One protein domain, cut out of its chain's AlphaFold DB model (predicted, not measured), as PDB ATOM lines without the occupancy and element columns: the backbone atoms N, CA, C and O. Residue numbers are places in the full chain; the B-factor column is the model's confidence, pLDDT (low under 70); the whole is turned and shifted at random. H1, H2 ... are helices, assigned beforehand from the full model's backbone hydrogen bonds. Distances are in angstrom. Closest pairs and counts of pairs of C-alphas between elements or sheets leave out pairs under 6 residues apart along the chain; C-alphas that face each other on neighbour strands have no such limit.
ATOM      1  N   ALA A  44      87.406 117.310 136.678       77.44
ATOM      2  CA  ALA A  44      86.660 116.190 136.115       77.44
ATOM      3  C   ALA A  44      86.022 116.491 134.742       77.44
ATOM      4  O   ALA A  44      85.933 115.582 133.915       77.44
ATOM      5  N   TYR A  45      85.607 117.738 134.479       81.19
ATOM      6  CA  TYR A  45      85.159 118.173 133.152       81.19
ATOM      7  C   TYR A  45      86.332 118.185 132.182       81.19
ATOM      8  O   TYR A  45      86.244 117.556 131.134       81.19
ATOM      9  N   THR A  46      87.454 118.804 132.564       79.56
ATOM     10  CA  THR A  46      88.658 118.868 131.726       79.56
ATOM     11  C   THR A  46      89.140 117.470 131.349       79.56
ATOM     12  O   THR A  46      89.315 117.187 130.171       79.56
ATOM     13  N   LYS A  47      89.248 116.550 132.320       83.25
ATOM     14  CA  LYS A  47      89.642 115.157 132.058       83.25
ATOM     15  C   LYS A  47      88.693 114.453 131.084       83.25
ATOM     16  O   LYS A  47      89.141 113.739 130.191       83.25
ATOM     17  N   ALA A  48      87.387 114.634 131.260       83.94
ATOM     18  CA  ALA A  48      86.387 114.001 130.409       83.94
ATOM     19  C   ALA A  48      86.333 114.624 129.003       83.94
ATOM     20  O   ALA A  48      86.136 113.907 128.027       83.94
ATOM     21  N   PHE A  49      86.570 115.930 128.890       84.12
ATOM     22  CA  PHE A  49      86.686 116.622 127.611       84.12
ATOM     23  C   PHE A  49      87.944 116.184 126.854       84.12
ATOM     24  O   PHE A  49      87.861 115.885 125.667       84.12
ATOM     25  N   THR A  50      89.091 116.065 127.531       86.31
ATOM     26  CA  THR A  50      90.327 115.537 126.935       86.31
ATOM     27  C   THR A  50      90.137 114.107 126.434       86.31
ATOM     28  O   THR A  50      90.476 113.823 125.290       86.31
ATOM     29  N   ALA A  51      89.519 113.231 127.233       86.88
ATOM     30  CA  ALA A  51      89.218 111.862 126.808       86.88
ATOM     31  C   ALA A  51      88.280 111.823 125.587       86.88
ATOM     32  O   ALA A  51      88.462 111.009 124.681       86.88
ATOM     33  N   LEU A  52      87.291 112.725 125.530       87.31
ATOM     34  CA  LEU A  52      86.424 112.857 124.362       87.31
ATOM     35  C   LEU A  52      87.215 113.339 123.139       87.31
ATOM     36  O   LEU A  52      87.054 112.773 122.065       87.31
ATOM     37  N   ALA A  53      88.103 114.323 123.292       82.94
ATOM     38  CA  ALA A  53      88.949 114.822 122.210       82.94
ATOM     39  C   ALA A  53      89.892 113.736 121.656       82.94
ATOM     40  O   ALA A  53      90.008 113.588 120.440       82.94
ATOM     41  N   GLU A  54      90.503 112.927 122.524       87.06
ATOM     42  CA  GLU A  54      91.290 111.755 122.118       87.06
ATOM     43  C   GLU A  54      90.436 110.759 121.327       87.06
ATOM     44  O   GLU A  54      90.846 110.286 120.265       87.06
ATOM     45  N   LYS A  55      89.206 110.499 121.784       87.19
ATOM     46  CA  LYS A  55      88.259 109.638 121.071       87.19
ATOM     47  C   LYS A  55      87.939 110.174 119.674       87.19
ATOM     48  O   LYS A  55      87.964 109.397 118.727       87.19
ATOM     49  N   VAL A  56      87.730 111.486 119.513       87.81
ATOM     50  CA  VAL A  56      87.552 112.114 118.188       87.81
ATOM     51  C   VAL A  56      88.742 111.806 117.274       87.81
ATOM     52  O   VAL A  56      88.544 111.417 116.123       87.81
ATOM     53  N   VAL A  57      89.974 111.957 117.772       86.50
ATOM     54  CA  VAL A  57      91.198 111.695 116.995       86.50
ATOM     55  C   VAL A  57      91.282 110.225 116.582       86.50
ATOM     56  O   VAL A  57      91.523 109.938 115.408       86.50
ATOM     57  N   HIS A  58      91.032 109.297 117.508       87.62
ATOM     58  CA  HIS A  58      91.063 107.862 117.226       87.62
ATOM     59  C   HIS A  58      89.974 107.428 116.244       87.62
ATOM     60  O   HIS A  58      90.274 106.714 115.289       87.62
ATOM     61  N   THR A  59      88.733 107.882 116.428       84.38
ATOM     62  CA  THR A  59      87.626 107.553 115.522       84.38
ATOM     63  C   THR A  59      87.866 108.135 114.134       84.38
ATOM     64  O   THR A  59      87.704 107.440 113.139       84.38
ATOM     65  N   ARG A  60      88.370 109.371 114.045       85.38
ATOM     66  CA  ARG A  60      88.759 109.965 112.763       85.38
ATOM     67  C   ARG A  60      89.871 109.176 112.072       85.38
ATOM     68  O   ARG A  60      89.836 109.036 110.853       85.38
ATOM     69  N   ALA A  61      90.869 108.704 112.818       87.38
ATOM     70  CA  ALA A  61      91.937 107.875 112.268       87.38
ATOM     71  C   ALA A  61      91.401 106.518 111.782       87.38
ATOM     72  O   ALA A  61      91.767 106.083 110.691       87.38
ATOM     73  N   ALA A  62      90.494 105.895 112.545       86.00
ATOM     74  CA  ALA A  62      89.823 104.649 112.175       86.00
ATOM     75  C   ALA A  62      88.959 104.799 110.911       86.00
ATOM     76  O   ALA A  62      88.954 103.911 110.066       86.00
ATOM     77  N   ASP A  63      88.322 105.956 110.731       84.12
ATOM     78  CA  ASP A  63      87.531 106.285 109.540       84.12
ATOM     79  C   ASP A  63      88.387 106.715 108.324       84.12
ATOM     80  O   ASP A  63      87.879 107.255 107.340       84.12
ATOM     81  N   GLY A  64      89.711 106.532 108.368       85.56
ATOM     82  CA  GLY A  64      90.597 106.878 107.251       85.56
ATOM     83  C   GLY A  64      90.870 108.380 107.108       85.56
ATOM     84  O   GLY A  64      91.132 108.875 106.012       85.56
ATOM     85  N   GLY A  65      90.811 109.128 108.212       82.38
ATOM     86  CA  GLY A  65      91.167 110.549 108.280       82.38
ATOM     87  C   GLY A  65      89.986 111.518 108.185       82.38
ATOM     88  O   GLY A  65      90.186 112.738 108.267       82.38
ATOM     89  N   LYS A  66      88.752 111.019 108.059       81.88
ATOM     90  CA  LYS A  66      87.520 111.823 108.039       81.88
ATOM     91  C   LYS A  66      86.458 111.153 108.892       81.88
ATOM     92  O   LYS A  66      86.172 109.996 108.663       81.88
ATOM     93  N   LEU A  67      85.844 111.888 109.811       82.75
ATOM     94  CA  LEU A  67      84.727 111.355 110.588       82.75
ATOM     95  C   LEU A  67      83.537 111.050 109.686       82.75
ATOM     96  O   LEU A  67      83.122 111.906 108.897       82.75
ATOM     97  N   THR A  68      82.974 109.855 109.833       85.88
ATOM     98  CA  THR A  68      81.677 109.553 109.225       85.88
ATOM     99  C   THR A  68      80.581 110.413 109.875       85.88
ATOM    100  O   THR A  68      80.716 110.827 111.033       85.88
ATOM    101  N   PRO A  69      79.470 110.695 109.170       82.38
ATOM    102  CA  PRO A  69      78.341 111.427 109.748       82.38
ATOM    103  C   PRO A  69      77.784 110.766 111.020       82.38
ATOM    104  O   PRO A  69      77.377 111.453 111.953       82.38
ATOM    105  N   GLU A  70      77.812 109.435 111.071       84.56
ATOM    106  CA  GLU A  70      77.347 108.628 112.201       84.56
ATOM    107  C   GLU A  70      78.254 108.804 113.425       84.56
ATOM    108  O   GLU A  70      77.781 109.105 114.524       84.56
ATOM    109  N   HIS A  71      79.572 108.699 113.233       84.81
ATOM    110  CA  HIS A  71      80.541 108.917 114.301       84.81
ATOM    111  C   HIS A  71      80.560 110.367 114.779       84.81
ATOM    112  O   HIS A  71      80.658 110.618 115.980       84.81
ATOM    113  N   PHE A  72      80.400 111.328 113.868       83.50
ATOM    114  CA  PHE A  72      80.256 112.733 114.231       83.50
ATOM    115  C   PHE A  72      79.031 112.963 115.124       83.50
ATOM    116  O   PHE A  72      79.160 113.570 116.187       83.50
ATOM    117  N   ALA A  73      77.864 112.432 114.742       85.06
ATOM    118  CA  ALA A  73      76.642 112.557 115.534       85.06
ATOM    119  C   ALA A  73      76.793 111.920 116.926       85.06
ATOM    120  O   ALA A  73      76.386 112.514 117.925       85.06
ATOM    121  N   SER A  74      77.432 110.748 117.010       85.75
ATOM    122  CA  SER A  74      77.708 110.073 118.284       85.75
ATOM    123  C   SER A  74      78.630 110.899 119.192       85.75
ATOM    124  O   SER A  74      78.297 111.141 120.354       85.75
ATOM    125  N   LEU A  75      79.744 111.416 118.665       87.50
ATOM    126  CA  LEU A  75      80.683 112.252 119.424       87.50
ATOM    127  C   LEU A  75      80.050 113.584 119.846       87.50
ATOM    128  O   LEU A  75      80.303 114.076 120.948       87.50
ATOM    129  N   GLN A  76      79.181 114.152 119.007       85.75
ATOM    130  CA  GLN A  76      78.436 115.362 119.334       85.75
ATOM    131  C   GLN A  76      77.428 115.121 120.466       85.75
ATOM    132  O   GLN A  76      77.311 115.956 121.363       85.75
ATOM    133  N   GLN A  77      76.737 113.976 120.483       85.88
ATOM    134  CA  GLN A  77      75.864 113.600 121.599       85.88
ATOM    135  C   GLN A  77      76.648 113.436 122.908       85.88
ATOM    136  O   GLN A  77      76.192 113.906 123.953       85.88
ATOM    137  N   GLU A  78      77.837 112.832 122.857       86.31
ATOM    138  CA  GLU A  78      78.720 112.708 124.023       86.31
ATOM    139  C   GLU A  78      79.180 114.074 124.543       86.31
ATOM    140  O   GLU A  78      79.145 114.310 125.753       86.31
ATOM    141  N   LEU A  79      79.517 115.007 123.649       84.75
ATOM    142  CA  LEU A  79      79.856 116.382 124.019       84.75
ATOM    143  C   LEU A  79      78.673 117.102 124.680       84.75
ATOM    144  O   LEU A  79      78.832 117.745 125.715       84.75
ATOM    145  N   VAL A  80      77.467 116.970 124.122       84.50
ATOM    146  CA  VAL A  80      76.249 117.567 124.693       84.50
ATOM    147  C   VAL A  80      75.943 116.981 126.073       84.50
ATOM    148  O   VAL A  80      75.604 117.725 126.997       84.50
ATOM    149  N   ALA A  81      76.086 115.665 126.244       84.62
ATOM    150  CA  ALA A  81      75.899 115.000 127.531       84.62
ATOM    151  C   ALA A  81      76.935 115.468 128.563       84.62
ATOM    152  O   ALA A  81      76.583 115.733 129.717       84.62
ATOM    153  N   LEU A  82      78.192 115.623 128.142       84.00
ATOM    154  CA  LEU A  82      79.267 116.139 128.977       84.00
ATOM    155  C   LEU A  82      78.978 117.575 129.428       84.00
ATOM    156  O   LEU A  82      78.999 117.865 130.625       84.00
ATOM    157  N   ASN A  83      78.616 118.451 128.494       81.06
ATOM    158  CA  ASN A  83      78.289 119.843 128.790       81.06
ATOM    159  C   ASN A  83      77.091 119.953 129.738       81.06
ATOM    160  O   ASN A  83      77.147 120.684 130.728       81.06
ATOM    161  N   ARG A  84      76.040 119.151 129.513       80.56
ATOM    162  CA  ARG A  84      74.875 119.077 130.406       80.56
ATOM    163  C   ARG A  84      75.263 118.623 131.813       80.56
ATOM    164  O   ARG A  84      74.812 119.219 132.789       80.56
ATOM    165  N   LYS A  85      76.107 117.591 131.927       80.62
ATOM    166  CA  LYS A  85      76.559 117.034 133.213       80.62
ATOM    167  C   LYS A  85      77.303 118.066 134.057       80.62
ATOM    168  O   LYS A  85      77.100 118.120 135.267       80.62
ATOM    169  N   TYR A  86      78.139 118.880 133.426       78.19
ATOM    170  CA  TYR A  86      78.960 119.869 134.122       78.19
ATOM    171  C   TYR A  86      78.368 121.279 134.104       78.19
ATOM    172  O   TYR A  86      79.024 122.212 134.560       78.19
ATOM    173  N   ARG A  87      77.126 121.436 133.614       69.50
ATOM    174  CA  ARG A  87      76.465 122.736 133.414       69.50
ATOM    175  C   ARG A  87      77.358 123.733 132.667       69.50
ATOM    176  O   ARG A  87      77.274 124.935 132.903       69.50
TER     177      ARG A  87
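AT A GLANCE: This is residues 44 to 87 of the 96 residues of an uncharacterized protein of Phenylobacterium sp (UniProt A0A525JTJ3). Two nearly straight helices of similar length, H1 and H2, lie side by side as a helical hairpin, with the loop of residues 63 to 68 joining them at one end. Together they make a flat slab of 33 by 17 by 8 A, its longest axis running along both helices. The printed part has 44 residues, with H1 and then H2 and no named strand, and its class is all helix. It is only just compact, close to loose, with a radius of gyration of the C-alphas of 10.9 A.

HOW THE PARTS SIT: H1, residues 44 to 62, and H2, residues 69 to 85, form a hairpin and touch, with 9 pairs of C-alphas within 8 A. The closest C-alphas of the two are those of Val 56 and Leu 75, 7.0 A apart. Their lines stand at a shallow tilt of 3 degrees, and they run opposite ways. Their centres are 11.0 A apart. In H1 and H2 every O i to N i+4 pair is within hydrogen-bond range.

IN THESE COORDINATES: H1 begins at C-alpha 44, at (86.660, 116.190, 136.115), and measures 26.8 A to C-alpha 62. H2 measures 24.2 A from C-alpha 69 to C-alpha 85, at (76.559, 117.034, 133.213).

THE WHOLE: The two C-alphas farthest apart, those of Gly 64 and Arg 87, are 33.7 A apart. The printed part has no cut, and the link from H1 to H2 is short. The mean pLDDT of the printed part is 84.0, and residue 87 is under 70.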